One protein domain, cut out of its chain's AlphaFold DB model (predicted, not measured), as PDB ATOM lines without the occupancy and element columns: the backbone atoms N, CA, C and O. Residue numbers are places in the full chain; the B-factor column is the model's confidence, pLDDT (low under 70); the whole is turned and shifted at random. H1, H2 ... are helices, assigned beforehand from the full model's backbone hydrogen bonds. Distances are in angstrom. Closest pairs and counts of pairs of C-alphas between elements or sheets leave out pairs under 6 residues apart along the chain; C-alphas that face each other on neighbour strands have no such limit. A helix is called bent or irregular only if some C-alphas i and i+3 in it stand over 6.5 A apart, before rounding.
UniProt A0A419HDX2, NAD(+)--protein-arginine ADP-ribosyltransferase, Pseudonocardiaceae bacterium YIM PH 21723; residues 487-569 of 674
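What this domain is: This is residues 487 to 569 of the 674 residues of the protein "NAD(+)--protein-arginine ADP-ribosyltransferase" of Pseudonocardiaceae bacterium YIM PH 21723 (UniProt A0A419HDX2). Three helical pieces make a triangle: H4, kinked near residue 556, is one side, and the two arms of the bent helix H3 are the others, H3a packing on residues 558 to 565 of H4 and H3b on residues 551 to 559. H1 crosses H4 just past its kink, and H2 packs on H3a on the side away from H4. The printed part has 83 residues with four named helices, H1 to H4 in order, and no named strand; its class is all helix. It is compact, with a radius of gyration of the C-alphas of 12.5 A, yet elongated, spanning 38 by 25 by 23 A.

How they stand to each other: H1, residues 490 to 500, and H2, residues 504 to 513, are apart. H3, residues 523 to 545, was assigned as one helix by its hydrogen bonds but is bent: C-alphas 534 and 537 are 7.8 A apart. Its arms H3a, residues 523 to 534, and H3b, residues 537 to 545, are about perpendicular at 82 degrees. H2 touches H3a, closest at the C-alphas of Leu 507 and Ile 526, 6.7 A. H4, residues 549 to 566, touches H3a with residues 558 to 565 alone, about perpendicular at 74 degrees; the closest C-alphas, of Asp 525 and Met 565, are 4.6 A apart. H3b and H4 touch at a steep tilt of 57 degrees, opposite ways, H4 with residues 551 to 559 alone; the closest C-alphas, of Ala 543 and Lys 551, are 5.1 A apart. H1 touches H4, closest at the C-alphas of Tyr 496 and Pro 557, 5.0 A. Every O i to N i+4 pair is within hydrogen-bond range in H1, H2, H3a and H3b; in H4, 12 of 14 are.

Where its parts are: H1 begins at C-alpha 490 (-31.026, -5.301, -4.958) and is 15.3 A long; H2 is 14.2 A, H3a 16.2 A and H3b 12.1 A. H4, 23.6 A, ends at C-alpha 566 (-24.505, -15.727, 6.945); it is irregular, with C-alphas 554 and 557 7.5 A apart, and has a kink of 51 degrees near residue 556.

The domain as a whole: The C-alphas farthest apart, of Arg 512 and Asp 548, are 38.4 A apart. The printed part has no cut and no long link; residues 545 to 550 stand free. The model's pLDDT is under 70 at residue 487 and residues 534 to 538.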
ATOM      1  N   GLY A 487     -31.829 -12.603   2.639       67.81
ATOM      2  CA  GLY A 487     -30.738 -12.002   1.872       67.81
ATOM      3  C   GLY A 487     -30.905 -10.514   1.535       67.81
ATOM      4  O   GLY A 487     -31.975  -9.923   1.665       67.81
ATOM      5  N   ALA A 488     -29.804  -9.909   1.092       81.25
ATOM      6  CA  ALA A 488     -29.682  -8.486   0.806       81.25
ATOM      7  C   ALA A 488     -30.532  -8.063  -0.405       81.25
ATOM      8  O   ALA A 488     -30.597  -8.758  -1.431       81.25
ATOM      9  N   SER A 489     -31.156  -6.888  -0.297       88.38
ATOM     10  CA  SER A 489     -31.958  -6.308  -1.377       88.38
ATOM     11  C   SER A 489     -31.100  -5.951  -2.597       88.38
ATOM     12  O   SER A 489     -29.870  -5.897  -2.519       88.38
ATOM     13  N   ASP A 490     -31.739  -5.714  -3.745       89.31
ATOM     14  CA  ASP A 490     -31.026  -5.301  -4.958       89.31
ATOM     15  C   ASP A 490     -30.301  -3.960  -4.758       89.31
ATOM     16  O   ASP A 490     -29.188  -3.786  -5.246       89.31
ATOM     17  N   GLU A 491     -30.868  -3.050  -3.959       90.00
ATOM     18  CA  GLU A 491     -30.239  -1.782  -3.580       90.00
ATOM     19  C   GLU A 491     -29.012  -1.988  -2.682       90.00
ATOM     20  O   GLU A 491     -27.987  -1.349  -2.904       90.00
ATOM     21  N   ALA A 492     -29.080  -2.895  -1.700       88.44
ATOM     22  CA  ALA A 492     -27.947  -3.204  -0.826       88.44
ATOM     23  C   ALA A 492     -26.804  -3.901  -1.587       88.44
ATOM     24  O   ALA A 492     -25.628  -3.619  -1.344       88.44
ATOM     25  N   ARG A 493     -27.131  -4.774  -2.550       91.69
ATOM     26  CA  ARG A 493     -26.153  -5.392  -3.464       91.69
ATOM     27  C   ARG A 493     -25.524  -4.365  -4.406       91.69
ATOM     28  O   ARG A 493     -24.298  -4.306  -4.492       91.69
ATOM     29  N   GLN A 494     -26.322  -3.491  -5.025       92.19
ATOM     30  CA  GLN A 494     -25.803  -2.409  -5.869       92.19
ATOM     31  C   GLN A 494     -24.918  -1.442  -5.069       92.19
ATOM     32  O   GLN A 494     -23.818  -1.131  -5.505       92.19
ATOM     33  N   ALA A 495     -25.330  -1.028  -3.867       91.94
ATOM     34  CA  ALA A 495     -24.545  -0.126  -3.021       91.94
ATOM     35  C   ALA A 495     -23.213  -0.745  -2.555       91.94
ATOM     36  O   ALA A 495     -22.213  -0.036  -2.430       91.94
ATOM     37  N   TYR A 496     -23.166  -2.065  -2.334       90.69
ATOM     38  CA  TYR A 496     -21.911  -2.777  -2.088       90.69
ATOM     39  C   TYR A 496     -21.018  -2.767  -3.337       90.69
ATOM     40  O   TYR A 496     -19.841  -2.415  -3.248       90.69
ATOM     41  N   GLN A 497     -21.576  -3.089  -4.508       92.88
ATOM     42  CA  GLN A 497     -20.843  -3.093  -5.776       92.88
ATOM     43  C   GLN A 497     -20.316  -1.696  -6.156       92.88
ATOM     44  O   GLN A 497     -19.173  -1.576  -6.597       92.88
ATOM     45  N   ASP A 498     -21.101  -0.642  -5.936       91.56
ATOM     46  CA  ASP A 498     -20.727   0.750  -6.210       91.56
ATOM     47  C   ASP A 498     -19.607   1.242  -5.276       91.56
ATOM     48  O   ASP A 498     -18.737   2.003  -5.702       91.56
ATOM     49  N   LYS A 499     -19.599   0.797  -4.007       90.69
ATOM     50  CA  LYS A 499     -18.572   1.164  -3.015       90.69
ATOM     51  C   LYS A 499     -17.269   0.371  -3.180       90.69
ATOM     52  O   LYS A 499     -16.190   0.940  -3.025       90.69
ATOM     53  N   TYR A 500     -17.358  -0.931  -3.458       86.12
ATOM     54  CA  TYR A 500     -16.224  -1.864  -3.367       86.12
ATOM     55  C   TYR A 500     -15.772  -2.472  -4.702       86.12
ATOM     56  O   TYR A 500     -14.701  -3.081  -4.759       86.12
ATOM     57  N   GLY A 501     -16.553  -2.320  -5.774       89.62
ATOM     58  CA  GLY A 501     -16.316  -2.985  -7.053       89.62
ATOM     59  C   GLY A 501     -16.532  -4.502  -6.992       89.62
ATOM     60  O   GLY A 501     -17.225  -5.024  -6.121       89.62
ATOM     61  N   VAL A 502     -15.927  -5.224  -7.941       88.31
ATOM     62  CA  VAL A 502     -15.990  -6.692  -8.029       88.31
ATOM     63  C   VAL A 502     -14.570  -7.258  -8.107       88.31
ATOM     64  O   VAL A 502     -13.928  -7.166  -9.155       88.31
ATOM     65  N   ASP A 503     -14.080  -7.862  -7.018       84.25
ATOM     66  CA  ASP A 503     -12.846  -8.664  -7.040       84.25
ATOM     67  C   ASP A 503     -13.161 -10.021  -7.687       84.25
ATOM     68  O   ASP A 503     -13.596 -10.970  -7.032       84.25
ATOM     69  N   GLN A 504     -12.968 -10.098  -9.006       87.75
ATOM     70  CA  GLN A 504     -13.156 -11.341  -9.752       87.75
ATOM     71  C   GLN A 504     -12.247 -12.450  -9.218       87.75
ATOM     72  O   GLN A 504     -12.731 -13.559  -9.036       87.75
ATOM     73  N   ASP A 505     -10.988 -12.163  -8.862       80.06
ATOM     74  CA  ASP A 505     -10.079 -13.178  -8.316       80.06
ATOM     75  C   ASP A 505     -10.599 -13.751  -6.986       80.06
ATOM     76  O   ASP A 505     -10.301 -14.905  -6.672       80.06
ATOM     77  N   ALA A 506     -11.342 -12.982  -6.180       79.50
ATOM     78  CA  ALA A 506     -11.970 -13.469  -4.947       79.50
ATOM     79  C   ALA A 506     -13.136 -14.424  -5.220       79.50
ATOM     80  O   ALA A 506     -13.163 -15.510  -4.641       79.50
ATOM     81  N   LEU A 507     -14.040 -14.071  -6.140       84.25
ATOM     82  CA  LEU A 507     -15.117 -14.964  -6.594       84.25
ATOM     83  C   LEU A 507     -14.541 -16.272  -7.161       84.25
ATOM     84  O   LEU A 507     -14.970 -17.373  -6.810       84.25
ATOM     85  N   ASP A 508     -13.500 -16.147  -7.981       81.50
ATOM     86  CA  ASP A 508     -12.818 -17.255  -8.643       81.50
ATOM     87  C   ASP A 508     -12.065 -18.151  -7.635       81.50
ATOM     88  O   ASP A 508     -12.066 -19.376  -7.762       81.50
ATOM     89  N   ARG A 509     -11.443 -17.572  -6.589       79.06
ATOM     90  CA  ARG A 509     -10.909 -18.335  -5.438       79.06
ATOM     91  C   ARG A 509     -12.032 -19.080  -4.720       79.06
ATOM     92  O   ARG A 509     -11.887 -20.273  -4.461       79.06
ATOM     93  N   ALA A 510     -13.144 -18.408  -4.443       77.69
ATOM     94  CA  ALA A 510     -14.228 -18.949  -3.641       77.69
ATOM     95  C   ALA A 510     -14.912 -20.161  -4.285       77.69
ATOM     96  O   ALA A 510     -14.993 -21.226  -3.668       77.69
ATOM     97  N   HIS A 511     -15.301 -20.043  -5.557       83.62
ATOM     98  CA  HIS A 511     -15.883 -21.153  -6.315       83.62
ATOM     99  C   HIS A 511     -14.900 -22.312  -6.560       83.62
ATOM    100  O   HIS A 511     -15.341 -23.437  -6.788       83.62
ATOM    101  N   ARG A 512     -13.578 -22.085  -6.493       81.25
ATOM    102  CA  ARG A 512     -12.576 -23.166  -6.539       81.25
ATOM    103  C   ARG A 512     -12.357 -23.860  -5.197       81.25
ATOM    104  O   ARG A 512     -12.098 -25.059  -5.196       81.25
ATOM    105  N   MET A 513     -12.389 -23.121  -4.088       70.12
ATOM    106  CA  MET A 513     -12.030 -23.645  -2.764       70.12
ATOM    107  C   MET A 513     -13.187 -24.372  -2.082       70.12
ATOM    108  O   MET A 513     -12.983 -25.482  -1.597       70.12
ATOM    109  N   ASN A 514     -14.390 -23.786  -2.063       75.06
ATOM    110  CA  ASN A 514     -15.554 -24.404  -1.421       75.06
ATOM    111  C   ASN A 514     -16.858 -24.149  -2.210       75.06
ATOM    112  O   ASN A 514     -17.720 -23.382  -1.768       75.06
ATOM    113  N   PRO A 515     -17.018 -24.767  -3.401       81.50
ATOM    114  CA  PRO A 515     -18.163 -24.536  -4.288       81.50
ATOM    115  C   PRO A 515     -19.524 -24.915  -3.691       81.50
ATOM    116  O   PRO A 515     -20.532 -24.363  -4.127       81.50
ATOM    117  N   ASP A 516     -19.577 -25.841  -2.726       80.44
ATOM    118  CA  ASP A 516     -20.829 -26.206  -2.053       80.44
ATOM    119  C   ASP A 516     -21.212 -25.218  -0.940       80.44
ATOM    120  O   ASP A 516     -22.402 -24.999  -0.731       80.44
ATOM    121  N   MET A 517     -20.244 -24.578  -0.270       80.75
ATOM    122  CA  MET A 517     -20.517 -23.545   0.738       80.75
ATOM    123  C   MET A 517     -21.005 -22.233   0.103       80.75
ATOM    124  O   MET A 517     -21.972 -21.651   0.583       80.75
ATOM    125  N   VAL A 518     -20.411 -21.785  -1.014       85.06
ATOM    126  CA  VAL A 518     -20.855 -20.554  -1.718       85.06
ATOM    127  C   VAL A 518     -22.081 -20.748  -2.627       85.06
ATOM    128  O   VAL A 518     -22.404 -19.918  -3.478       85.06
ATOM    129  N   LYS A 519     -22.776 -21.874  -2.491       85.56
ATOM    130  CA  LYS A 519     -23.840 -22.312  -3.395       85.56
ATOM    131  C   LYS A 519     -25.147 -21.567  -3.130       85.56
ATOM    132  O   LYS A 519     -25.818 -21.803  -2.133       85.56
ATOM    133  N   GLY A 520     -25.543 -20.706  -4.066       85.50
ATOM    134  CA  GLY A 520     -26.743 -19.870  -3.930       85.50
ATOM    135  C   GLY A 520     -26.502 -18.542  -3.206       85.50
ATOM    136  O   GLY A 520     -27.447 -17.775  -3.023       85.50
ATOM    137  N   MET A 521     -25.252 -18.249  -2.841       90.50
ATOM    138  CA  MET A 521     -24.800 -16.896  -2.525       90.50
ATOM    139  C   MET A 521     -24.723 -16.048  -3.805       90.50
ATOM    140  O   MET A 521     -24.495 -16.579  -4.895       90.50
ATOM    141  N   THR A 522     -24.904 -14.732  -3.685       93.75
ATOM    142  CA  THR A 522     -24.586 -13.776  -4.756       93.75
ATOM    143  C   THR A 522     -23.092 -13.439  -4.752       93.75
ATOM    144  O   THR A 522     -22.355 -13.801  -3.833       93.75
ATOM    145  N   ASN A 523     -22.620 -12.715  -5.769       93.12
ATOM    146  CA  ASN A 523     -21.230 -12.255  -5.795       93.12
ATOM    147  C   ASN A 523     -20.920 -11.343  -4.596       93.12
ATOM    148  O   ASN A 523     -19.832 -11.396  -4.035       93.12
ATOM    149  N   GLU A 524     -21.882 -10.518  -4.192       94.31
ATOM    150  CA  GLU A 524     -21.749  -9.534  -3.118       94.31
ATOM    151  C   GLU A 524     -21.723 -10.212  -1.740       94.31
ATOM    152  O   GLU A 524     -20.908  -9.830  -0.905       94.31
ATOM    153  N   ASP A 525     -22.519 -11.272  -1.533       92.62
ATOM    154  CA  ASP A 525     -22.414 -12.154  -0.357       92.62
ATOM    155  C   ASP A 525     -20.990 -12.737  -0.232       92.62
ATOM    156  O   ASP A 525     -20.356 -12.665   0.824       92.62
ATOM    157  N   ILE A 526     -20.475 -13.310  -1.329       90.12
ATOM    158  CA  ILE A 526     -19.162 -13.975  -1.372       90.12
ATOM    159  C   ILE A 526     -18.041 -12.961  -1.114       90.12
ATOM    160  O   ILE A 526     -17.123 -13.222  -0.333       90.12
ATOM    161  N   LEU A 527     -18.128 -11.785  -1.743       89.00
ATOM    162  CA  LEU A 527     -17.178 -10.690  -1.560       89.00
ATOM    163  C   LEU A 527     -17.244 -10.099  -0.149       89.00
ATOM    164  O   LEU A 527     -16.196  -9.761   0.397       89.00
ATOM    165  N   ALA A 528     -18.424 -10.007   0.468       89.56
ATOM    166  CA  ALA A 528     -18.569  -9.568   1.853       89.56
ATOM    167  C   ALA A 528     -17.901 -10.555   2.823       89.56
ATOM    168  O   ALA A 528     -17.084 -10.132   3.641       89.56
ATOM    169  N   GLY A 529     -18.159 -11.861   2.689       85.88
ATOM    170  CA  GLY A 529     -17.482 -12.882   3.498       85.88
ATOM    171  C   GLY A 529     -15.955 -12.852   3.340       85.88
ATOM    172  O   GLY A 529     -15.224 -12.849   4.332       85.88
ATOM    173  N   ALA A 530     -15.460 -12.731   2.103       81.50
ATOM    174  CA  ALA A 530     -14.023 -12.665   1.827       81.50
ATOM    175  C   ALA A 530     -13.387 -11.385   2.398       81.50
ATOM    176  O   ALA A 530     -12.344 -11.441   3.037       81.50
ATOM    177  N   ARG A 531     -14.040 -10.228   2.232       82.50
ATOM    178  CA  ARG A 531     -13.599  -8.923   2.763       82.50
ATOM    179  C   ARG A 531     -13.538  -8.900   4.291       82.50
ATOM    180  O   ARG A 531     -12.621  -8.300   4.856       82.50
ATOM    181  N   TYR A 532     -14.496  -9.556   4.949       81.44
ATOM    182  CA  TYR A 532     -14.511  -9.700   6.404       81.44
ATOM    183  C   TYR A 532     -13.329 -10.539   6.887       81.44
ATOM    184  O   TYR A 532     -12.570 -10.089   7.738       81.44
ATOM    185  N   THR A 533     -13.150 -11.720   6.296       73.06
ATOM    186  CA  THR A 533     -12.129 -12.693   6.713       73.06
ATOM    187  C   THR A 533     -10.703 -12.355   6.254       73.06
ATOM    188  O   THR A 533      -9.760 -12.956   6.764       73.06
ATOM    189  N   ASP A 534     -10.516 -11.405   5.328       66.75
ATOM    190  CA  ASP A 534      -9.194 -10.911   4.906       66.75
ATOM    191  C   ASP A 534      -8.662  -9.765   5.784       66.75
ATOM    192  O   ASP A 534      -7.561  -9.873   6.324       66.75
ATOM    193  N   THR A 535      -9.367  -8.624   5.856       59.34
ATOM    194  CA  THR A 535      -8.777  -7.373   6.391       59.34
ATOM    195  C   THR A 535      -9.738  -6.381   7.047       59.34
ATOM    196  O   THR A 535      -9.283  -5.568   7.848       59.34
ATOM    197  N   GLU A 536     -11.035  -6.376   6.722       66.75
ATOM    198  CA  GLU A 536     -11.928  -5.243   7.053       66.75
ATOM    199  C   GLU A 536     -12.959  -5.552   8.159       66.75
ATOM    200  O   GLU A 536     -13.852  -4.747   8.437       66.75
ATOM    201  N   CYS A 537     -12.812  -6.684   8.861       68.56
ATOM    202  CA  CYS A 537     -13.629  -7.020  10.032       68.56
ATOM    203  C   CYS A 537     -13.514  -6.006  11.184       68.56
ATOM    204  O   CYS A 537     -14.426  -5.937  12.006       68.56
ATOM    205  N   VAL A 538     -12.415  -5.243  11.267       69.81
ATOM    206  CA  VAL A 538     -12.199  -4.198  12.285       69.81
ATOM    207  C   VAL A 538     -13.018  -2.953  11.946       69.81
ATOM    208  O   VAL A 538     -13.943  -2.629  12.684       69.81
ATOM    209  N   ASP A 539     -12.767  -2.321  10.796       76.81
ATOM    210  CA  ASP A 539     -13.430  -1.071  10.388       76.81
ATOM    211  C   ASP A 539     -14.962  -1.197  10.310       76.81
ATOM    212  O   ASP A 539     -15.685  -0.261  10.662       76.81
ATOM    213  N   LEU A 540     -15.476  -2.359   9.884       81.19
ATOM    214  CA  LEU A 540     -16.912  -2.660   9.908       81.19
ATOM    215  C   LEU A 540     -17.457  -2.704  11.345       81.19
ATOM    216  O   LEU A 540     -18.487  -2.103  11.649       81.19
ATOM    217  N   ASN A 541     -16.775  -3.423  12.235       82.25
ATOM    218  CA  ASN A 541     -17.213  -3.614  13.614       82.25
ATOM    219  C   ASN A 541     -17.112  -2.341  14.454       82.25
ATOM    220  O   ASN A 541     -18.013  -2.076  15.249       82.25
ATOM    221  N   ASP A 542     -16.047  -1.565  14.284       79.81
ATOM    222  CA  ASP A 542     -15.828  -0.325  15.024       79.81
ATOM    223  C   ASP A 542     -16.829   0.744  14.581       79.81
ATOM    224  O   ASP A 542     -17.412   1.423  15.426       79.81
ATOM    225  N   ALA A 543     -17.139   0.830  13.281       82.75
ATOM    226  CA  ALA A 543     -18.239   1.655  12.787       82.75
ATOM    227  C   ALA A 543     -19.580   1.260  13.428       82.75
ATOM    228  O   ALA A 543     -20.252   2.117  14.004       82.75
ATOM    229  N   LEU A 544     -19.936  -0.030  13.402       84.25
ATOM    230  CA  LEU A 544     -21.184  -0.536  13.983       84.25
ATOM    231  C   LEU A 544     -21.268  -0.328  15.507       84.25
ATOM    232  O   LEU A 544     -22.336   0.009  16.016       84.25
ATOM    233  N   ARG A 545     -20.160  -0.486  16.243       83.62
ATOM    234  CA  ARG A 545     -20.108  -0.287  17.706       83.62
ATOM    235  C   ARG A 545     -19.974   1.179  18.133       83.62
ATOM    236  O   ARG A 545     -20.306   1.492  19.272       83.62
ATOM    237  N   SER A 546     -19.545   2.079  17.246       79.94
ATOM    238  CA  SER A 546     -19.304   3.495  17.577       79.94
ATOM    239  C   SER A 546     -20.551   4.317  17.922       79.94
ATOM    240  O   SER A 546     -20.411   5.411  18.469       79.94
ATOM    241  N   ASN A 547     -21.752   3.826  17.589       80.19
ATOM    242  CA  ASN A 547     -23.021   4.559  17.709       80.19
ATOM    243  C   ASN A 547     -23.033   5.907  16.940       80.19
ATOM    244  O   ASN A 547     -23.795   6.816  17.270       80.19
ATOM    245  N   ASP A 548     -22.186   6.036  15.913       86.44
ATOM    246  CA  ASP A 548     -22.117   7.166  14.982       86.44
ATOM    247  C   ASP A 548     -22.964   6.852  13.730       86.44
ATOM    248  O   ASP A 548     -22.565   6.001  12.924       86.44
ATOM    249  N   PRO A 549     -24.118   7.520  13.519       89.12
ATOM    250  CA  PRO A 549     -25.007   7.207  12.403       89.12
ATOM    251  C   PRO A 549     -24.361   7.365  11.022       89.12
ATOM    252  O   PRO A 549     -24.781   6.685  10.088       89.12
ATOM    253  N   ALA A 550     -23.347   8.228  10.872       91.00
ATOM    254  CA  ALA A 550     -22.669   8.417   9.592       91.00
ATOM    255  C   ALA A 550     -21.773   7.216   9.256       91.00
ATOM    256  O   ALA A 550     -21.851   6.687   8.148       91.00
ATOM    257  N   LYS A 551     -20.990   6.731  10.229       88.25
ATOM    258  CA  LYS A 551     -20.139   5.538  10.062       88.25
ATOM    259  C   LYS A 551     -20.962   4.268   9.870       88.25
ATOM    260  O   LYS A 551     -20.619   3.433   9.038       88.25
ATOM    261  N   MET A 552     -22.060   4.133  10.618       84.81
ATOM    262  CA  MET A 552     -22.981   3.008  10.459       84.81
ATOM    263  C   MET A 552     -23.606   3.005   9.058       84.81
ATOM    264  O   MET A 552     -23.548   1.984   8.379       84.81
ATOM    265  N   ALA A 553     -24.110   4.150   8.578       89.12
ATOM    266  CA  ALA A 553     -24.658   4.268   7.226       89.12
ATOM    267  C   ALA A 553     -23.612   4.007   6.125       89.12
ATOM    268  O   ALA A 553     -23.926   3.361   5.127       89.12
ATOM    269  N   GLU A 554     -22.362   4.448   6.310       89.38
ATOM    270  CA  GLU A 554     -21.268   4.177   5.369       89.38
ATOM    271  C   GLU A 554     -20.950   2.675   5.244       89.38
ATOM    272  O   GLU A 554     -20.617   2.202   4.151       89.38
ATOM    273  N   GLN A 555     -21.034   1.917   6.341       90.00
ATOM    274  CA  GLN A 555     -20.754   0.478   6.348       90.00
ATOM    275  C   GLN A 555     -21.994  -0.407   6.151       90.00
ATOM    276  O   GLN A 555     -21.842  -1.617   5.965       90.00
ATOM    277  N   GLN A 556     -23.201   0.167   6.118       91.31
ATOM    278  CA  GLN A 556     -24.457  -0.579   5.989       91.31
ATOM    279  C   GLN A 556     -24.474  -1.562   4.797       91.31
ATOM    280  O   GLN A 556     -24.791  -2.725   5.035       91.31
ATOM    281  N   PRO A 557     -24.018  -1.214   3.570       91.12
ATOM    282  CA  PRO A 557     -24.011  -2.172   2.458       91.12
ATOM    283  C   PRO A 557     -23.104  -3.387   2.702       91.12
ATOM    284  O   PRO A 557     -23.365  -4.469   2.184       91.12
ATOM    285  N   PHE A 558     -22.036  -3.242   3.493       92.25
ATOM    286  CA  PHE A 558     -21.184  -4.369   3.885       92.25
ATOM    287  C   PHE A 558     -21.879  -5.217   4.961       92.25
ATOM    288  O   PHE A 558     -21.939  -6.435   4.818       92.25
ATOM    289  N   ALA A 559     -22.488  -4.591   5.973       92.19
ATOM    290  CA  ALA A 559     -23.268  -5.306   6.982       92.19
ATOM    291  C   ALA A 559     -24.435  -6.107   6.366       92.19
ATOM    292  O   ALA A 559     -24.619  -7.276   6.699       92.19
ATOM    293  N   ASP A 560     -25.179  -5.520   5.427       93.44
ATOM    294  CA  ASP A 560     -26.324  -6.163   4.774       93.44
ATOM    295  C   ASP A 560     -25.903  -7.404   3.974       93.44
ATOM    296  O   ASP A 560     -26.483  -8.476   4.142       93.44
ATOM    297  N   ASN A 561     -24.857  -7.288   3.148       93.75
ATOM    298  CA  ASN A 561     -24.363  -8.411   2.345       93.75
ATOM    299  C   ASN A 561     -23.642  -9.473   3.196       93.75
ATOM    300  O   ASN A 561     -23.715 -10.657   2.879       93.75
ATOM    301  N   LEU A 562     -23.014  -9.099   4.318       93.31
ATOM    302  CA  LEU A 562     -22.409 -10.072   5.232       93.31
ATOM    303  C   LEU A 562     -23.462 -10.844   6.045       93.31
ATOM    304  O   LEU A 562     -23.347 -12.059   6.166       93.31
ATOM    305  N   ASN A 563     -24.525 -10.192   6.537       94.12
ATOM    306  CA  ASN A 563     -25.664 -10.910   7.133       94.12
ATOM    307  C   ASN A 563     -26.354 -11.804   6.096       94.12
ATOM    308  O   ASN A 563     -26.632 -12.963   6.372       94.12
ATOM    309  N   SER A 564     -26.551 -11.296   4.877       93.75
ATOM    310  CA  SER A 564     -27.105 -12.048   3.749       93.75
ATOM    311  C   SER A 564     -26.279 -13.287   3.381       93.75
ATOM    312  O   SER A 564     -26.857 -14.315   3.020       93.75
ATOM    313  N   MET A 565     -24.950 -13.221   3.493       92.62
ATOM    314  CA  MET A 565     -24.057 -14.375   3.364       92.62
ATOM    315  C   MET A 565     -24.296 -15.375   4.505       92.62
ATOM    316  O   MET A 565     -24.561 -16.550   4.247       92.62
ATOM    317  N   LEU A 566     -24.286 -14.898   5.757       91.94
ATOM    318  CA  LEU A 566     -24.505 -15.727   6.945       91.94
ATOM    319  C   LEU A 566     -25.870 -16.433   6.911       91.94
ATOM    320  O   LEU A 566     -25.924 -17.632   7.155       91.94
ATOM    321  N   ASP A 567     -26.955 -15.755   6.531       91.75
ATOM    322  CA  ASP A 567     -28.314 -16.320   6.436       91.75
ATOM    323  C   ASP A 567     -28.439 -17.517   5.472       91.75
ATOM    324  O   ASP A 567     -29.407 -18.277   5.554       91.75
ATOM    325  N   LYS A 568     -27.470 -17.709   4.566       90.31
ATOM    326  CA  LYS A 568     -27.418 -18.843   3.625       90.31
ATOM    327  C   LYS A 568     -26.597 -20.030   4.143       90.31
ATOM    328  O   LYS A 568     -26.653 -21.105   3.547       90.31
ATOM    329  N   LEU A 569     -25.856 -19.861   5.239       85.31
ATOM    330  CA  LEU A 569     -25.070 -20.917   5.881       85.31
ATOM    331  C   LEU A 569     -25.903 -21.712   6.909       85.31
ATOM    332  O   LEU A 569     -26.868 -21.189   7.471       85.31
TER     333      LEU A 569